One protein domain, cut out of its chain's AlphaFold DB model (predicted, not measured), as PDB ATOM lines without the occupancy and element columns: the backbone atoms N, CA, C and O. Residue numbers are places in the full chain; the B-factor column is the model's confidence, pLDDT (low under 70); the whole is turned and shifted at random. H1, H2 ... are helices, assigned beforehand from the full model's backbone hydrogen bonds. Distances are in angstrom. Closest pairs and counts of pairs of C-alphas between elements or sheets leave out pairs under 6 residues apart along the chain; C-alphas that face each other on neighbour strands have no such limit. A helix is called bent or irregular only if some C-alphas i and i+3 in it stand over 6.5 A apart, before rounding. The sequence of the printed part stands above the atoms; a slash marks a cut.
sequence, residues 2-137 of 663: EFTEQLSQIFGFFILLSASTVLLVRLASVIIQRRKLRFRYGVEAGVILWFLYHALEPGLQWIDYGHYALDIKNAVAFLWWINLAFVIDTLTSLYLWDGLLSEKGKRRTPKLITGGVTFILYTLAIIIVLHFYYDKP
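Overview. This is residues 2 to 137 of the 663 residues of the protein "Mechanosensitive ion channel" of Thalassomonas sp. M1454 (UniProt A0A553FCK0). Four helices stand side by side in a slightly uneven row, the chain folding back at each turn, so that H1, H2, H3 and H4 make a single layer of three successive helical hairpins. H4, the shortest, is at one edge beside H3, and H1 is at the other edge beside H2. The printed part has 136 residues, with four named helices in the order H1, H2, H3, H4 and no named strand; the class is all helix. The whole is loose, with a radius of gyration of the C-alphas of 18.5 A, and spans 64 by 36 by 20 A, only just elongated.

Arrangement. H1, residues 2 to 32, touches H2, residues 35 to 62, at a shallow tilt of 26 degrees, opposite ways; the closest C-alphas, of Gly 12 and Gly 59, are 4.1 A apart. H2 has a kink of 48 degrees near residue 56. H2 touches H3, residues 66 to 100, at a shallow tilt of 14 degrees, opposite ways, with the closest C-alphas, of Leu 60 and Gly 66, 5.1 A apart. H3 touches H4, residues 111 to 132, at a shallow tilt of 24 degrees, opposite ways; the closest C-alphas, of Trp 81 and Ala 125, are 5.6 A apart. H1 is apart from H3 and H4, and H2 from H4. Every O i to N i+4 pair is within hydrogen-bond range in H4, against 25 of 27 in H1, 20 of 24 in H2 and 27 of 31 in H3.

Along the chain. H1 begins at C-alpha 2 (168.952, 197.927, 238.007) and is 46.1 A long. H2 is 39.9 A long and only just irregular, with C-alphas 54 and 57 6.9 A apart. H3, 49.2 A, is irregular, with C-alphas 67 and 70 7.4 A apart. H4, 31.8 A, ends at C-alpha 132 (167.319, 228.617, 228.452).

Size, cuts and confidence. The C-alphas farthest apart, of Glu 2 and Lys 104, are 65.1 A apart. The printed part has no cut and no long link; residues 102 to 103 pair with 106 to 107, antiparallel, in the short link from H3 to H4. The mean pLDDT of the printed part is 80.1, and residue 2, residue 5, residues 26 to 37 and residues 101 to 108 are under 70.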
ATOM      1  N   GLU A   2     167.801 197.523 237.167       61.88
ATOM      2  CA  GLU A   2     168.952 197.927 238.007       61.88
ATOM      3  C   GLU A   2     170.330 197.776 237.328       61.88
ATOM      4  O   GLU A   2     171.154 198.680 237.398       61.88
ATOM      5  N   PHE A   3     170.582 196.684 236.593       70.94
ATOM      6  CA  PHE A   3     171.884 196.473 235.933       70.94
ATOM      7  C   PHE A   3     172.176 197.490 234.813       70.94
ATOM      8  O   PHE A   3     173.311 197.925 234.630       70.94
ATOM      9  N   THR A   4     171.150 197.898 234.063       71.94
ATOM     10  CA  THR A   4     171.278 198.897 232.992       71.94
ATOM     11  C   THR A   4     171.499 200.306 233.543       71.94
ATOM     12  O   THR A   4     172.248 201.077 232.943       71.94
ATOM     13  N   GLU A   5     170.910 200.628 234.698       69.31
ATOM     14  CA  GLU A   5     171.147 201.899 235.397       69.31
ATOM     15  C   GLU A   5     172.552 201.958 235.999       69.31
ATOM     16  O   GLU A   5     173.272 202.928 235.766       69.31
ATOM     17  N   GLN A   6     172.997 200.893 236.673       70.25
ATOM     18  CA  GLN A   6     174.351 200.816 237.233       70.25
ATOM     19  C   GLN A   6     175.437 200.906 236.153       70.25
ATOM     20  O   GLN A   6     176.441 201.593 236.340       70.25
ATOM     21  N   LEU A   7     175.235 200.267 234.995       71.25
ATOM     22  CA  LEU A   7     176.155 200.406 233.866       71.25
ATOM     23  C   LEU A   7     176.186 201.844 233.336       71.25
ATOM     24  O   LEU A   7     177.270 202.388 233.136       71.25
ATOM     25  N   SER A   8     175.027 202.479 233.140       71.31
ATOM     26  CA  SER A   8     174.949 203.874 232.682       71.31
ATOM     27  C   SER A   8     175.675 204.836 233.632       71.31
ATOM     28  O   SER A   8     176.423 205.704 233.180       71.31
ATOM     29  N   GLN A   9     175.529 204.622 234.939       74.75
ATOM     30  CA  GLN A   9     176.178 205.386 236.003       74.75
ATOM     31  C   GLN A   9     177.710 205.236 236.005       74.75
ATOM     32  O   GLN A   9     178.433 206.236 236.000       74.75
ATOM     33  N   ILE A  10     178.217 203.999 235.923       73.19
ATOM     34  CA  ILE A  10     179.662 203.715 235.866       73.19
ATOM     35  C   ILE A  10     180.281 204.310 234.596       73.19
ATOM     36  O   ILE A  10     181.311 204.986 234.662       73.19
ATOM     37  N   PHE A  11     179.648 204.114 233.433       72.56
ATOM     38  CA  PHE A  11     180.122 204.706 232.180       72.56
ATOM     39  C   PHE A  11     180.100 206.240 232.230       72.56
ATOM     40  O   PHE A  11     181.065 206.869 231.795       72.56
ATOM     41  N   GLY A  12     179.062 206.847 232.815       70.75
ATOM     42  CA  GLY A  12     178.970 208.295 233.019       70.75
ATOM     43  C   GLY A  12     180.140 208.859 233.834       70.75
ATOM     44  O   GLY A  12     180.743 209.857 233.437       70.75
ATOM     45  N   PHE A  13     180.533 208.182 234.916       73.75
ATOM     46  CA  PHE A  13     181.666 208.589 235.756       73.75
ATOM     47  C   PHE A  13     183.017 208.543 235.020       73.75
ATOM     48  O   PHE A  13     183.792 209.503 235.067       73.75
ATOM     49  N   PHE A  14     183.301 207.464 234.283       72.44
ATOM     50  CA  PHE A  14     184.541 207.360 233.500       72.44
ATOM     51  C   PHE A  14     184.599 208.379 232.350       72.44
ATOM     52  O   PHE A  14     185.668 208.932 232.057       72.44
ATOM     53  N   ILE A  15     183.457 208.677 231.720       77.12
ATOM     54  CA  ILE A  15     183.358 209.726 230.697       77.12
ATOM     55  C   ILE A  15     183.617 211.106 231.317       77.12
ATOM     56  O   ILE A  15     184.371 211.883 230.738       77.12
ATOM     57  N   LEU A  16     183.095 211.401 232.513       74.75
ATOM     58  CA  LEU A  16     183.367 212.660 233.220       74.75
ATOM     59  C   LEU A  16     184.858 212.862 233.516       74.75
ATOM     60  O   LEU A  16     185.409 213.932 233.242       74.75
ATOM     61  N   LEU A  17     185.526 211.833 234.043       75.06
ATOM     62  CA  LEU A  17     186.938 211.907 234.425       75.06
ATOM     63  C   LEU A  17     187.855 212.091 233.201       75.06
ATOM     64  O   LEU A  17     188.779 212.913 233.207       75.06
ATOM     65  N   SER A  18     187.578 211.358 232.121       72.94
ATOM     66  CA  SER A  18     188.333 211.457 230.865       72.94
ATOM     67  C   SER A  18     188.058 212.768 230.122       72.94
ATOM     68  O   SER A  18     188.995 213.433 229.679       72.94
ATOM     69  N   ALA A  19     186.802 213.212 230.046       73.56
ATOM     70  CA  ALA A  19     186.443 214.481 229.420       73.56
ATOM     71  C   ALA A  19     187.070 215.677 230.157       73.56
ATOM     72  O   ALA A  19     187.642 216.557 229.514       73.56
ATOM     73  N   SER A  20     187.042 215.691 231.494       72.69
ATOM     74  CA  SER A  20     187.615 216.778 232.305       72.69
ATOM     75  C   SER A  20     189.141 216.888 232.162       72.69
ATOM     76  O   SER A  20     189.688 217.984 232.008       72.69
ATOM     77  N   THR A  21     189.848 215.753 232.146       74.44
ATOM     78  CA  THR A  21     191.315 215.731 231.988       74.44
ATOM     79  C   THR A  21     191.753 216.199 230.600       74.44
ATOM     80  O   THR A  21     192.675 217.010 230.485       74.44
ATOM     81  N   VAL A  22     191.057 215.771 229.542       76.06
ATOM     82  CA  VAL A  22     191.330 216.238 228.173       76.06
ATOM     83  C   VAL A  22     191.007 217.730 228.031       76.06
ATOM     84  O   VAL A  22     191.794 218.470 227.439       76.06
ATOM     85  N   LEU A  23     189.902 218.201 228.616       76.00
ATOM     86  CA  LEU A  23     189.505 219.611 228.586       76.00
ATOM     87  C   LEU A  23     190.563 220.527 229.225       76.00
ATOM     88  O   LEU A  23     190.929 221.542 228.628       76.00
ATOM     89  N   LEU A  24     191.112 220.152 230.387       73.38
ATOM     90  CA  LEU A  24     192.152 220.917 231.091       73.38
ATOM     91  C   LEU A  24     193.448 221.045 230.280       73.38
ATOM     92  O   LEU A  24     193.972 222.148 230.106       73.38
ATOM     93  N   VAL A  25     193.946 219.932 229.734       73.75
ATOM     94  CA  VAL A  25     195.169 219.921 228.911       73.75
ATOM     95  C   VAL A  25     194.988 220.780 227.655       73.75
ATOM     96  O   VAL A  25     195.905 221.487 227.224       73.75
ATOM     97  N   ARG A  26     193.789 220.765 227.067       69.31
ATOM     98  CA  ARG A  26     193.491 221.518 225.847       69.31
ATOM     99  C   ARG A  26     193.282 223.007 226.107       69.31
ATOM    100  O   ARG A  26     193.841 223.807 225.356       69.31
ATOM    101  N   LEU A  27     192.603 223.397 227.184       68.38
ATOM    102  CA  LEU A  27     192.484 224.802 227.601       68.38
ATOM    103  C   LEU A  27     193.858 225.444 227.834       68.38
ATOM    104  O   LEU A  27     194.113 226.542 227.338       68.38
ATOM    105  N   ALA A  28     194.782 224.724 228.477       66.50
ATOM    106  CA  ALA A  28     196.164 225.177 228.642       66.50
ATOM    107  C   ALA A  28     196.878 225.376 227.289       66.50
ATOM    108  O   ALA A  28     197.611 226.348 227.093       66.50
ATOM    109  N   SER A  29     196.617 224.504 226.309       65.19
ATOM    110  CA  SER A  29     197.224 224.605 224.974       65.19
ATOM    111  C   SER A  29     196.693 225.777 224.127       65.19
ATOM    112  O   SER A  29     197.442 226.328 223.318       65.19
ATOM    113  N   VAL A  30     195.449 226.224 224.346       64.62
ATOM    114  CA  VAL A  30     194.844 227.380 223.645       64.62
ATOM    115  C   VAL A  30     195.536 228.698 224.009       64.62
ATOM    116  O   VAL A  30     195.692 229.571 223.149       64.62
ATOM    117  N   ILE A  31     195.991 228.831 225.257       64.69
ATOM    118  CA  ILE A  31     196.664 230.036 225.768       64.69
ATOM    119  C   ILE A  31     198.056 230.201 225.130       64.69
ATOM    120  O   ILE A  31     198.488 231.322 224.863       64.69
ATOM    121  N   ILE A  32     198.731 229.090 224.817       62.97
ATOM    122  CA  ILE A  32     200.155 229.066 224.443       62.97
ATOM    123  C   ILE A  32     200.381 229.108 222.913       62.97
ATOM    124  O   ILE A  32     201.458 229.490 222.458       62.97
ATOM    125  N   GLN A  33     199.397 228.748 222.078       61.34
ATOM    126  CA  GLN A  33     199.645 228.437 220.658       61.34
ATOM    127  C   GLN A  33     199.149 229.475 219.620       61.34
ATOM    128  O   GLN A  33     198.322 230.352 219.885       61.34
ATOM    129  N   ARG A  34     199.687 229.368 218.387       61.34
ATOM    130  CA  ARG A  34     199.443 230.274 217.238       61.34
ATOM    131  C   ARG A  34     197.964 230.305 216.806       61.34
ATOM    132  O   ARG A  34     197.264 229.301 216.872       61.34
ATOM    133  N   ARG A  35     197.507 231.439 216.247       63.03
ATOM    134  CA  ARG A  35     196.091 231.726 215.898       63.03
ATOM    135  C   ARG A  35     195.334 230.619 215.144       63.03
ATOM    136  O   ARG A  35     194.195 230.355 215.501       63.03
ATOM    137  N   LYS A  36     195.933 229.948 214.151       62.72
ATOM    138  CA  LYS A  36     195.251 228.872 213.393       62.72
ATOM    139  C   LYS A  36     194.917 227.640 214.245       62.72
ATOM    140  O   LYS A  36     193.936 226.958 213.974       62.72
ATOM    141  N   LEU A  37     195.703 227.369 215.286       68.94
ATOM    142  CA  LEU A  37     195.463 226.247 216.195       68.94
ATOM    143  C   LEU A  37     194.321 226.535 217.179       68.94
ATOM    144  O   LEU A  37     193.664 225.601 217.626       68.94
ATOM    145  N   ARG A  38     194.016 227.814 217.450       74.62
ATOM    146  CA  ARG A  38     192.914 228.213 218.343       74.62
ATOM    147  C   ARG A  38     191.548 227.741 217.849       74.62
ATOM    148  O   ARG A  38     190.749 227.306 218.665       74.62
ATOM    149  N   PHE A  39     191.308 227.763 216.534       79.62
ATOM    150  CA  PHE A  39     190.057 227.261 215.959       79.62
ATOM    151  C   PHE A  39     189.892 225.757 216.198       79.62
ATOM    152  O   PHE A  39     188.871 225.327 216.725       79.62
ATOM    153  N   ARG A  40     190.928 224.966 215.879       79.12
ATOM    154  CA  ARG A  40     190.896 223.506 216.051       79.12
ATOM    155  C   ARG A  40     190.626 223.122 217.505       79.12
ATOM    156  O   ARG A  40     189.728 222.332 217.769       79.12
ATOM    157  N   TYR A  41     191.350 223.728 218.445       81.25
ATOM    158  CA  TYR A  41     191.149 223.457 219.868       81.25
ATOM    159  C   TYR A  41     189.822 223.990 220.411       81.25
ATOM    160  O   TYR A  41     189.271 223.393 221.330       81.25
ATOM    161  N   GLY A  42     189.291 225.072 219.840       83.19
ATOM    162  CA  GLY A  42     187.951 225.554 220.156       83.19
ATOM    163  C   GLY A  42     186.886 224.511 219.812       83.19
ATOM    164  O   GLY A  42     186.104 224.152 220.684       83.19
ATOM    165  N   VAL A  43     186.918 223.967 218.590       84.12
ATOM    166  CA  VAL A  43     185.988 222.911 218.145       84.12
ATOM    167  C   VAL A  43     186.135 221.645 218.993       84.12
ATOM    168  O   VAL A  43     185.134 221.103 219.453       84.12
ATOM    169  N   GLU A  44     187.369 221.201 219.253       82.06
ATOM    170  CA  GLU A  44     187.632 220.049 220.131       82.06
ATOM    171  C   GLU A  44     187.047 220.263 221.539       82.06
ATOM    172  O   GLU A  44     186.372 219.380 222.066       82.06
ATOM    173  N   ALA A  45     187.247 221.444 222.137       85.12
ATOM    174  CA  ALA A  45     186.694 221.776 223.448       85.12
ATOM    175  C   ALA A  45     185.157 221.804 223.449       85.12
ATOM    176  O   ALA A  45     184.548 221.318 224.401       85.12
ATOM    177  N   GLY A  46     184.524 222.304 222.385       86.12
ATOM    178  CA  GLY A  46     183.067 222.285 222.232       86.12
ATOM    179  C   GLY A  46     182.496 220.865 222.177       86.12
ATOM    180  O   GLY A  46     181.491 220.582 222.830       86.12
ATOM    181  N   VAL A  47     183.163 219.947 221.466       86.31
ATOM    182  CA  VAL A  47     182.778 218.523 221.429       86.31
ATOM    183  C   VAL A  47     182.901 217.895 222.818       86.31
ATOM    184  O   VAL A  47     181.980 217.217 223.268       86.31
ATOM    185  N   ILE A  48     183.999 218.161 223.530       86.81
ATOM    186  CA  ILE A  48     184.211 217.632 224.886       86.81
ATOM    187  C   ILE A  48     183.151 218.161 225.858       86.81
ATOM    188  O   ILE A  48     182.585 217.379 226.613       86.81
ATOM    189  N   LEU A  49     182.847 219.461 225.824       87.19
ATOM    190  CA  LEU A  49     181.812 220.073 226.664       87.19
ATOM    191  C   LEU A  49     180.416 219.505 226.370       87.19
ATOM    192  O   LEU A  49     179.630 219.321 227.295       87.19
ATOM    193  N   TRP A  50     180.120 219.180 225.108       90.12
ATOM    194  CA  TRP A  50     178.864 218.528 224.729       90.12
ATOM    195  C   TRP A  50     178.753 217.109 225.305       90.12
ATOM    196  O   TRP A  50     177.736 216.765 225.909       90.12
ATOM    197  N   PHE A  51     179.819 216.306 225.201       86.00
ATOM    198  CA  PHE A  51     179.871 214.989 225.847       86.00
ATOM    199  C   PHE A  51     179.770 215.099 227.373       86.00
ATOM    200  O   PHE A  51     179.026 214.339 227.993       86.00
ATOM    201  N   LEU A  52     180.467 216.069 227.974       86.69
ATOM    202  CA  LEU A  52     180.435 216.335 229.412       86.69
ATOM    203  C   LEU A  52     179.013 216.662 229.884       86.69
ATOM    204  O   LEU A  52     178.572 216.108 230.882       86.69
ATOM    205  N   TYR A  53     178.283 217.502 229.145       88.69
ATOM    206  CA  TYR A  53     176.902 217.890 229.452       88.69
ATOM    207  C   TYR A  53     175.950 216.687 229.521       88.69
ATOM    208  O   TYR A  53     175.132 216.597 230.436       88.69
ATOM    209  N   HIS A  54     176.068 215.750 228.576       86.12
ATOM    210  CA  HIS A  54     175.222 214.555 228.532       86.12
ATOM    211  C   HIS A  54     175.643 213.472 229.538       86.12
ATOM    212  O   HIS A  54     174.784 212.755 230.045       86.12
ATOM    213  N   ALA A  55     176.936 213.358 229.854       84.69
ATOM    214  CA  ALA A  55     177.454 212.370 230.806       84.69
ATOM    215  C   ALA A  55     177.311 212.789 232.283       84.69
ATOM    216  O   ALA A  55     177.462 211.957 233.179       84.69
ATOM    217  N   LEU A  56     177.025 214.069 232.541       84.31
ATOM    218  CA  LEU A  56     177.032 214.659 233.876       84.31
ATOM    219  C   LEU A  56     175.984 214.055 234.824       84.31
ATOM    220  O   LEU A  56     176.280 213.739 235.971       84.31
ATOM    221  N   GLU A  57     174.760 213.897 234.331       79.75
ATOM    222  CA  GLU A  57     173.606 213.433 235.102       79.75
ATOM    223  C   GLU A  57     173.743 211.967 235.559       79.75
ATOM    224  O   GLU A  57     173.694 211.736 236.770       79.75
ATOM    225  N   PRO A  58     174.030 210.986 234.674       80.88
ATOM    226  CA  PRO A  58     174.269 209.609 235.112       80.88
ATOM    227  C   PRO A  58     175.538 209.476 235.968       80.88
ATOM    228  O   PRO A  58     175.569 208.689 236.911       80.88
ATOM    229  N   GLY A  59     176.586 210.256 235.687       80.94
ATOM    230  CA  GLY A  59     177.840 210.168 236.431       80.94
ATOM    231  C   GLY A  59     177.781 210.749 237.849       80.94
ATOM    232  O   GLY A  59     178.422 210.210 238.746       80.94
ATOM    233  N   LEU A  60     177.002 211.812 238.087       80.81
ATOM    234  CA  LEU A  60     176.827 212.394 239.429       80.81
ATOM    235  C   LEU A  60     175.874 211.584 240.313       80.81
ATOM    236  O   LEU A  60     176.068 211.543 241.528       80.81
ATOM    237  N   GLN A  61     174.882 210.914 239.718       79.88
ATOM    238  CA  GLN A  61     174.008 209.978 240.436       79.88
ATOM    239  C   GLN A  61     174.792 208.793 241.018       79.88
ATOM    240  O   GLN A  61     174.472 208.329 242.105       79.88
ATOM    241  N   TRP A  62     175.856 208.351 240.343       77.19
ATOM    242  CA  TRP A  62     176.715 207.262 240.817       77.19
ATOM    243  C   TRP A  62     177.477 207.583 242.118       77.19
ATOM    244  O   TRP A  62     177.723 206.692 242.925       77.19
ATOM    245  N   ILE A  63     177.856 208.850 242.322       78.81
ATOM    246  CA  ILE A  63     178.623 209.315 243.497       78.81
ATOM    247  C   ILE A  63     177.684 209.868 244.589       78.81
ATOM    248  O   ILE A  63     178.149 210.469 245.549       78.81
ATOM    249  N   ASP A  64     176.364 209.714 244.445       79.06
ATOM    250  CA  ASP A  64     175.356 210.250 245.379       79.06
ATOM    251  C   ASP A  64     175.350 211.798 245.492       79.06
ATOM    252  O   ASP A  64     174.869 212.388 246.456       79.06
ATOM    253  N   TYR A  65     175.859 212.493 244.464       82.75
ATOM    254  CA  TYR A  65     175.871 213.966 244.354       82.75
ATOM    255  C   TYR A  65     174.833 214.492 243.348       82.75
ATOM    256  O   TYR A  65     174.941 215.619 242.853       82.75
ATOM    257  N   GLY A  66     173.800 213.700 243.045       76.50
ATOM    258  CA  GLY A  66     172.775 214.029 242.048       76.50
ATOM    259  C   GLY A  66     172.066 215.370 242.290       76.50
ATOM    260  O   GLY A  66     171.669 216.031 241.333       76.50
ATOM    261  N   HIS A  67     171.988 215.828 243.544       81.56
ATOM    262  CA  HIS A  67     171.403 217.125 243.903       81.56
ATOM    263  C   HIS A  67     172.099 218.336 243.253       81.56
ATOM    264  O   HIS A  67     171.437 219.339 243.011       81.56
ATOM    265  N   TYR A  68     173.391 218.244 242.912       84.50
ATOM    266  CA  TYR A  68     174.136 219.320 242.234       84.50
ATOM    267  C   TYR A  68     174.147 219.188 240.702       84.50
ATOM    268  O   TYR A  68     174.739 220.021 240.012       84.50
ATOM    269  N   ALA A  69     173.522 218.146 240.144       84.00
ATOM    270  CA  ALA A  69     173.618 217.845 238.718       84.00
ATOM    271  C   ALA A  69     173.067 218.972 237.839       84.00
ATOM    272  O   ALA A  69     173.668 219.280 236.814       84.00
ATOM    273  N   LEU A  70     171.977 219.625 238.249       85.94
ATOM    274  CA  LEU A  70     171.368 220.709 237.478       85.94
ATOM    275  C   LEU A  70     172.271 221.952 237.410       85.94
ATOM    276  O   LEU A  70     172.517 222.470 236.322       85.94
ATOM    277  N   ASP A  71     172.830 222.382 238.542       86.88
ATOM    278  CA  ASP A  71     173.709 223.558 238.609       86.88
ATOM    279  C   ASP A  71     174.992 223.350 237.800       86.88
ATOM    280  O   ASP A  71     175.411 224.217 237.028       86.88
ATOM    281  N   ILE A  72     175.598 222.165 237.913       87.06
ATOM    282  CA  ILE A  72     176.810 221.827 237.164       87.06
ATOM    283  C   ILE A  72     176.485 221.681 235.665       87.06
ATOM    284  O   ILE A  72     177.262 222.132 234.824       87.06
ATOM    285  N   LYS A  73     175.318 221.137 235.298       87.62
ATOM    286  CA  LYS A  73     174.858 221.028 233.900       87.62
ATOM    287  C   LYS A  73     174.646 222.403 233.270       87.62
ATOM    288  O   LYS A  73     175.102 222.636 232.150       87.62
ATOM    289  N   ASN A  74     174.070 223.341 234.018       90.06
ATOM    290  CA  ASN A  74     173.918 224.736 233.606       90.06
ATOM    291  C   ASN A  74     175.272 225.450 233.463       90.06
ATOM    292  O   ASN A  74     175.475 226.208 232.513       90.06
ATOM    293  N   ALA A  75     176.236 225.173 234.347       89.06
ATOM    294  CA  ALA A  75     177.598 225.694 234.230       89.06
ATOM    295  C   ALA A  75     178.335 225.138 232.995       89.06
ATOM    296  O   ALA A  75     178.986 225.892 232.269       89.06
ATOM    297  N   VAL A  76     178.197 223.841 232.700       89.75
ATOM    298  CA  VAL A  76     178.774 223.223 231.491       89.75
ATOM    299  C   VAL A  76     178.126 223.782 230.224       89.75
ATOM    300  O   VAL A  76     178.835 224.104 229.270       89.75
ATOM    301  N   ALA A  77     176.806 223.971 230.221       89.50
ATOM    302  CA  ALA A  77     176.105 224.616 229.115       89.50
ATOM    303  C   ALA A  77     176.567 226.062 228.890       89.50
ATOM    304  O   ALA A  77     176.794 226.462 227.748       89.50
ATOM    305  N   PHE A  78     176.770 226.833 229.965       92.31
ATOM    306  CA  PHE A  78     177.345 228.175 229.880       92.31
ATOM    307  C   PHE A  78     178.713 228.151 229.189       92.31
ATOM    308  O   PHE A  78     178.937 228.880 228.223       92.31
ATOM    309  N   LEU A  79     179.613 227.266 229.632       91.19
ATOM    310  CA  LEU A  79     180.938 227.113 229.026       91.19
ATOM    311  C   LEU A  79     180.857 226.703 227.551       91.19
ATOM    312  O   LEU A  79     181.650 227.190 226.745       91.19
ATOM    313  N   TRP A  80     179.894 225.854 227.185       93.12
ATOM    314  CA  TRP A  80     179.687 225.426 225.803       93.12
ATOM    315  C   TRP A  80     179.264 226.587 224.895       93.12
ATOM    316  O   TRP A  80     179.874 226.795 223.849       93.12
ATOM    317  N   TRP A  81     178.292 227.405 225.309       93.56
ATOM    318  CA  TRP A  81     177.843 228.566 224.528       93.56
ATOM    319  C   TRP A  81     178.923 229.646 224.390       93.56
ATOM    320  O   TRP A  81     179.091 230.229 223.318       93.56
ATOM    321  N   ILE A  82     179.710 229.878 225.444       92.88
ATOM    322  CA  ILE A  82     180.863 230.787 225.400       92.88
ATOM    323  C   ILE A  82     181.964 230.240 224.477       92.88
ATOM    324  O   ILE A  82     182.571 230.999 223.715       92.88
ATOM    325  N   ASN A  83     182.210 228.927 224.501       91.06
ATOM    326  CA  ASN A  83     183.136 228.272 223.581       91.06
ATOM    327  C   ASN A  83     182.654 228.369 222.125       91.06
ATOM    328  O   ASN A  83     183.452 228.677 221.241       91.06
ATOM    329  N   LEU A  84     181.355 228.198 221.875       90.94
ATOM    330  CA  LEU A  84     180.769 228.364 220.549       90.94
ATOM    331  C   LEU A  84     180.971 229.794 220.024       90.94
ATOM    332  O   LEU A  84     181.433 229.969 218.896       90.94
ATOM    333  N   ALA A  85     180.706 230.812 220.850       92.81
ATOM    334  CA  ALA A  85     180.970 232.209 220.497       92.81
ATOM    335  C   ALA A  85     182.454 232.449 220.166       92.81
ATOM    336  O   ALA A  85     182.764 233.096 219.167       92.81
ATOM    337  N   PHE A  86     183.372 231.864 220.943       91.12
ATOM    338  CA  PHE A  86     184.816 231.920 220.683       91.12
ATOM    339  C   PHE A  86     185.210 231.273 219.344       91.12
ATOM    340  O   PHE A  86     186.046 231.813 218.611       91.12
ATOM    341  N   VAL A  87     184.622 230.122 219.008       89.19
ATOM    342  CA  VAL A  87     184.875 229.422 217.738       89.19
ATOM    343  C   VAL A  87     184.395 230.264 216.558       89.19
ATOM    344  O   VAL A  87     185.142 230.418 215.589       89.19
ATOM    345  N   ILE A  88     183.197 230.851 216.653       90.88
ATOM    346  CA  ILE A  88     182.638 231.730 215.619       90.88
ATOM    347  C   ILE A  88     183.500 232.986 215.459       90.88
ATOM    348  O   ILE A  88     183.905 233.288 214.340       90.88
ATOM    349  N   ASP A  89     183.858 233.670 216.548       90.19
ATOM    350  CA  ASP A  89     184.725 234.858 216.506       90.19
ATOM    351  C   ASP A  89     186.085 234.544 215.861       90.19
ATOM    352  O   ASP A  89     186.557 235.254 214.966       90.19
ATOM    353  N   THR A  90     186.677 233.404 216.229       86.38
ATOM    354  CA  THR A  90     187.925 232.929 215.626       86.38
ATOM    355  C   THR A  90     187.747 232.674 214.128       86.38
ATOM    356  O   THR A  90     188.593 233.100 213.339       86.38
ATOM    357  N   LEU A  91     186.646 232.043 213.710       86.44
ATOM    358  CA  LEU A  91     186.340 231.774 212.303       86.44
ATOM    359  C   LEU A  91     186.165 233.072 211.502       86.44
ATOM    360  O   LEU A  91     186.806 233.245 210.463       86.44
ATOM    361  N   THR A  92     185.368 234.013 212.009       87.19
ATOM    362  CA  THR A  92     185.171 235.333 211.394       87.19
ATOM    363  C   THR A  92     186.499 236.078 211.285       87.19
ATOM    364  O   THR A  92     186.801 236.664 210.245       87.19
ATOM    365  N   SER A  93     187.350 236.002 212.310       83.06
ATOM    366  CA  SER A  93     188.666 236.638 212.281       83.06
ATOM    367  C   SER A  93     189.617 236.054 211.246       83.06
ATOM    368  O   SER A  93     190.331 236.819 210.599       83.06
ATOM    369  N   LEU A  94     189.591 234.736 211.043       80.94
ATOM    370  CA  LEU A  94     190.467 234.045 210.101       80.94
ATOM    371  C   LEU A  94     190.031 234.243 208.647       80.94
ATOM    372  O   LEU A  94     190.880 234.489 207.793       80.94
ATOM    373  N   TYR A  95     188.732 234.130 208.361       81.19
ATOM    374  CA  TYR A  95     188.222 234.138 206.987       81.19
ATOM    375  C   TYR A  95     187.786 235.524 206.511       81.19
ATOM    376  O   TYR A  95     188.126 235.922 205.398       81.19
ATOM    377  N   LEU A  96     187.056 236.274 207.339       81.81
ATOM    378  CA  LEU A  96     186.476 237.556 206.939       81.81
ATOM    379  C   LEU A  96     187.476 238.699 207.141       81.81
ATOM    380  O   LEU A  96     187.809 239.403 206.189       81.81
ATOM    381  N   TRP A  97     187.979 238.865 208.371       81.25
ATOM    382  CA  TRP A  97     188.846 239.996 208.723       81.25
ATOM    383  C   TRP A  97     190.267 239.852 208.160       81.25
ATOM    384  O   TRP A  97     190.787 240.806 207.583       81.25
ATOM    385  N   ASP A  98     190.890 238.681 208.325       73.62
ATOM    386  CA  ASP A  98     192.265 238.414 207.864       73.62
ATOM    387  C   ASP A  98     192.357 237.862 206.442       73.62
ATOM    388  O   ASP A  98     193.435 237.921 205.849       73.62
ATOM    389  N   GLY A  99     191.261 237.320 205.911       74.69
ATOM    390  CA  GLY A  99     191.188 236.780 204.557       74.69
ATOM    391  C   GLY A  99     190.617 237.802 203.584       74.69
ATOM    392  O   GLY A  99     191.363 238.507 202.910       74.69
ATOM    393  N   LEU A 100     189.286 237.882 203.525       70.12
ATOM    394  CA  LEU A 100     188.551 238.622 202.493       70.12
ATOM    395  C   LEU A 100     188.798 240.142 202.520       70.12
ATOM    396  O   LEU A 100     188.843 240.779 201.474       70.12
ATOM    397  N   LEU A 101     188.946 240.727 203.713       68.12
ATOM    398  CA  LEU A 101     189.069 242.180 203.920       68.12
ATOM    399  C   LEU A 101     190.518 242.650 204.154       68.12
ATOM    400  O   LEU A 101     190.752 243.811 204.505       68.12
ATOM    401  N   SER A 102     191.498 241.760 203.979       66.81
ATOM    402  CA  SER A 102     192.921 242.042 204.177       66.81
ATOM    403  C   SER A 102     193.638 242.137 202.832       66.81
ATOM    404  O   SER A 102     193.825 241.150 202.131       66.81
ATOM    405  N   GLU A 103     194.098 243.336 202.484       57.78
ATOM    406  CA  GLU A 103     194.940 243.564 201.310       57.78
ATOM    407  C   GLU A 103     196.412 243.628 201.732       57.78
ATOM    408  O   GLU A 103     196.791 244.422 202.600       57.78
ATOM    409  N   LYS A 104     197.263 242.798 201.113       58.00
ATOM    410  CA  LYS A 104     198.722 242.758 201.353       58.00
ATOM    411  C   LYS A 104     199.106 242.576 202.836       58.00
ATOM    412  O   LYS A 104     200.108 243.117 203.300       58.00
ATOM    413  N   GLY A 105     198.302 241.824 203.595       58.34
ATOM    414  CA  GLY A 105     198.606 241.442 204.980       58.34
ATOM    415  C   GLY A 105     198.420 242.542 206.033       58.34
ATOM    416  O   GLY A 105     198.782 242.331 207.191       58.34
ATOM    417  N   LYS A 106     197.851 243.703 205.676       57.06
ATOM    418  CA  LYS A 106     197.494 244.761 206.634       57.06
ATOM    419  C   LYS A 106     195.977 244.828 206.803       57.06
ATOM    420  O   LYS A 106     195.265 245.230 205.885       57.06
ATOM    421  N   ARG A 107     195.494 244.502 208.009       59.19
ATOM    422  CA  ARG A 107     194.093 244.714 208.411       59.19
ATOM    423  C   ARG A 107     193.737 246.194 208.248       59.19
ATOM    424  O   ARG A 107     194.276 247.029 208.973       59.19
ATOM    425  N   ARG A 108     192.830 246.517 207.323       62.19
ATOM    426  CA  ARG A 108     192.249 247.868 207.192       62.19
ATOM    427  C   ARG A 108     190.922 248.025 207.935       62.19
ATOM    428  O   ARG A 108     190.364 249.116 207.952       62.19
ATOM    429  N   THR A 109     190.414 246.957 208.546       70.88
ATOM    430  CA  THR A 109     189.154 246.985 209.285       70.88
ATOM    431  C   THR A 109     189.336 247.736 210.609       70.88
ATOM    432  O   THR A 109     190.241 247.411 211.386       70.88
ATOM    433  N   PRO A 110     188.515 248.766 210.888       73.25
ATOM    434  CA  PRO A 110     188.561 249.472 212.159       73.25
ATOM    435  C   PRO A 110     188.371 248.501 213.327       73.25
ATOM    436  O   PRO A 110     187.432 247.701 213.328       73.25
ATOM    437  N   LYS A 111     189.222 248.610 214.356       76.75
ATOM    438  CA  LYS A 111     189.145 247.764 215.564       76.75
ATOM    439  C   LYS A 111     187.776 247.825 216.253       76.75
ATOM    440  O   LYS A 111     187.383 246.866 216.908       76.75
ATOM    441  N   LEU A 112     187.054 248.935 216.080       79.00
ATOM    442  CA  LEU A 112     185.699 249.128 216.593       79.00
ATOM    443  C   LEU A 112     184.694 248.149 215.975       79.00
ATOM    444  O   LEU A 112     183.879 247.595 216.702       79.00
ATOM    445  N   ILE A 113     184.778 247.875 214.669       81.44
ATOM    446  CA  ILE A 113     183.860 246.942 213.996       81.44
ATOM    447  C   ILE A 113     184.145 245.516 214.460       81.44
ATOM    448  O   ILE A 113     183.233 244.791 214.848       81.44
ATOM    449  N   THR A 114     185.424 245.127 214.480       84.12
ATOM    450  CA  THR A 114     185.813 243.788 214.932       84.12
ATOM    451  C   THR A 114     185.438 243.572 216.394       84.12
ATOM    452  O   THR A 114     184.847 242.553 216.719       84.12
ATOM    453  N   GLY A 115     185.712 244.556 217.261       85.75
ATOM    454  CA  GLY A 115     185.362 244.485 218.679       85.75
ATOM    455  C   GLY A 115     183.854 244.500 218.922       85.75
ATOM    456  O   GLY A 115     183.383 243.786 219.799       85.75
ATOM    457  N   GLY A 116     183.091 245.250 218.122       88.44
ATOM    458  CA  GLY A 116     181.630 245.271 218.182       88.44
ATOM    459  C   GLY A 116     181.009 243.921 217.828       88.44
ATOM    460  O   GLY A 116     180.140 243.445 218.552       88.44
ATOM    461  N   VAL A 117     181.494 243.256 216.772       89.12
ATOM    462  CA  VAL A 117     181.035 241.904 216.399       89.12
ATOM    463  C   VAL A 117     181.355 240.892 217.499       89.12
ATOM    464  O   VAL A 117     180.469 240.137 217.896       89.12
ATOM    465  N   THR A 118     182.572 240.922 218.050       90.12
ATOM    466  CA  THR A 118     182.944 240.084 219.198       90.12
ATOM    467  C   THR A 118     182.015 240.348 220.389       90.12
ATOM    468  O   THR A 118     181.445 239.415 220.949       90.12
ATOM    469  N   PHE A 119     181.784 241.615 220.747       91.25
ATOM    470  CA  PHE A 119     180.892 241.994 221.846       91.25
ATOM    471  C   PHE A 119     179.464 241.462 221.653       91.25
ATOM    472  O   PHE A 119     178.894 240.893 222.584       91.25
ATOM    473  N   ILE A 120     178.904 241.588 220.445       90.56
ATOM    474  CA  ILE A 120     177.562 241.087 220.115       90.56
ATOM    475  C   ILE A 120     177.498 239.561 220.251       90.56
ATOM    476  O   ILE A 120     176.562 239.058 220.870       90.56
ATOM    477  N   LEU A 121     178.489 238.824 219.732       93.06
ATOM    478  CA  LEU A 121     178.528 237.357 219.806       93.06
ATOM    479  C   LEU A 121     178.519 236.849 221.254       93.06
ATOM    480  O   LEU A 121     177.717 235.982 221.600       93.06
ATOM    481  N   TYR A 122     179.375 237.407 222.113       92.94
ATOM    482  CA  TYR A 122     179.429 237.008 223.522       92.94
ATOM    483  C   TYR A 122     178.189 237.454 224.303       92.94
ATOM    484  O   TYR A 122     177.682 236.690 225.122       92.94
ATOM    485  N   THR A 123     177.656 238.647 224.022       91.00
ATOM    486  CA  THR A 123     176.406 239.118 224.641       91.00
ATOM    487  C   THR A 123     175.241 238.195 224.284       91.00
ATOM    488  O   THR A 123     174.475 237.807 225.163       91.00
ATOM    489  N   LEU A 124     175.138 237.773 223.020       91.81
ATOM    490  CA  LEU A 124     174.108 236.839 222.568       91.81
ATOM    491  C   LEU A 124     174.243 235.472 223.250       91.81
ATOM    492  O   LEU A 124     173.248 234.941 223.736       91.81
ATOM    493  N   ALA A 125     175.464 234.934 223.349       93.25
ATOM    494  CA  ALA A 125     175.717 233.679 224.060       93.25
ATOM    495  C   ALA A 125     175.278 233.753 225.533       93.25
ATOM    496  O   ALA A 125     174.623 232.838 226.025       93.25
ATOM    497  N   ILE A 126     175.566 234.863 226.222       92.19
ATOM    498  CA  ILE A 126     175.138 235.078 227.613       92.19
ATOM    499  C   ILE A 126     173.609 235.149 227.722       92.19
ATOM    500  O   ILE A 126     173.035 234.517 228.605       92.19
ATOM    501  N   ILE A 127     172.938 235.881 226.826       90.75
ATOM    502  CA  ILE A 127     171.471 236.010 226.821       90.75
ATOM    503  C   ILE A 127     170.799 234.648 226.606       90.75
ATOM    504  O   ILE A 127     169.855 234.317 227.325       90.75
ATOM    505  N   ILE A 128     171.304 233.847 225.662       91.88
ATOM    506  CA  ILE A 128     170.818 232.483 225.404       91.88
ATOM    507  C   ILE A 128     170.945 231.638 226.672       91.88
ATOM    508  O   ILE A 128     169.985 230.983 227.073       91.88
ATOM    509  N   VAL A 129     172.097 231.691 227.345       92.50
ATOM    510  CA  VAL A 129     172.302 230.899 228.559       92.50
ATOM    511  C   VAL A 129     171.371 231.339 229.690       92.50
ATOM    512  O   VAL A 129     170.736 230.499 230.328       92.50
ATOM    513  N   LEU A 130     171.245 232.647 229.921       90.56
ATOM    514  CA  LEU A 130     170.371 233.200 230.960       90.56
ATOM    515  C   LEU A 130     168.904 232.800 230.763       90.56
ATOM    516  O   LEU A 130     168.209 232.558 231.747       90.56
ATOM    517  N   HIS A 131     168.444 232.726 229.514       91.31
ATOM    518  CA  HIS A 131     167.064 232.373 229.204       91.31
ATOM    519  C   HIS A 131     166.795 230.872 229.279       91.31
ATOM    520  O   HIS A 131     165.849 230.480 229.946       91.31
ATOM    521  N   PHE A 132     167.611 230.047 228.616       90.44
ATOM    522  CA  PHE A 132     167.319 228.617 228.452       90.44
ATOM    523  C   PHE A 132     167.795 227.733 229.609       90.44
ATOM    524  O   PHE A 132     167.303 226.618 229.741       90.44
ATOM    525  N   TYR A 133     168.766 228.186 230.409       89.88
ATOM    526  CA  TYR A 133     169.364 227.367 231.475       89.88
ATOM    527  C   TYR A 133     169.156 227.949 232.875       89.88
ATOM    528  O   TYR A 133     169.204 227.212 233.853       89.88
ATOM    529  N   TYR A 134     168.918 229.259 232.989       88.88
ATOM    530  CA  TYR A 134     168.666 229.930 234.272       88.88
ATOM    531  C   TYR A 134     167.249 230.514 234.390       88.88
ATOM    532  O   TYR A 134     166.977 231.229 235.361       88.88
ATOM    533  N   ASP A 135     166.382 230.256 233.401       87.69
ATOM    534  CA  ASP A 135     164.984 230.704 233.321       87.69
ATOM    535  C   ASP A 135     164.786 232.190 233.671       87.69
ATOM    536  O   ASP A 135     163.786 232.605 234.267       87.69
ATOM    537  N   LYS A 136     165.764 233.039 233.327       90.44
ATOM    538  CA  LYS A 136     165.674 234.475 233.596       90.44
ATOM    539  C   LYS A 136     164.770 235.151 232.561       90.44
ATOM    540  O   LYS A 136     164.903 234.895 231.358       90.44
ATOM    541  N   PRO A 137     163.884 236.071 232.986       87.31
ATOM    542  CA  PRO A 137     163.032 236.814 232.071       87.31
ATOM    543  C   PRO A 137     163.865 237.838 231.286       87.31
ATOM    544  O   PRO A 137     164.109 238.952 231.744       87.31
TER     545      PRO A 137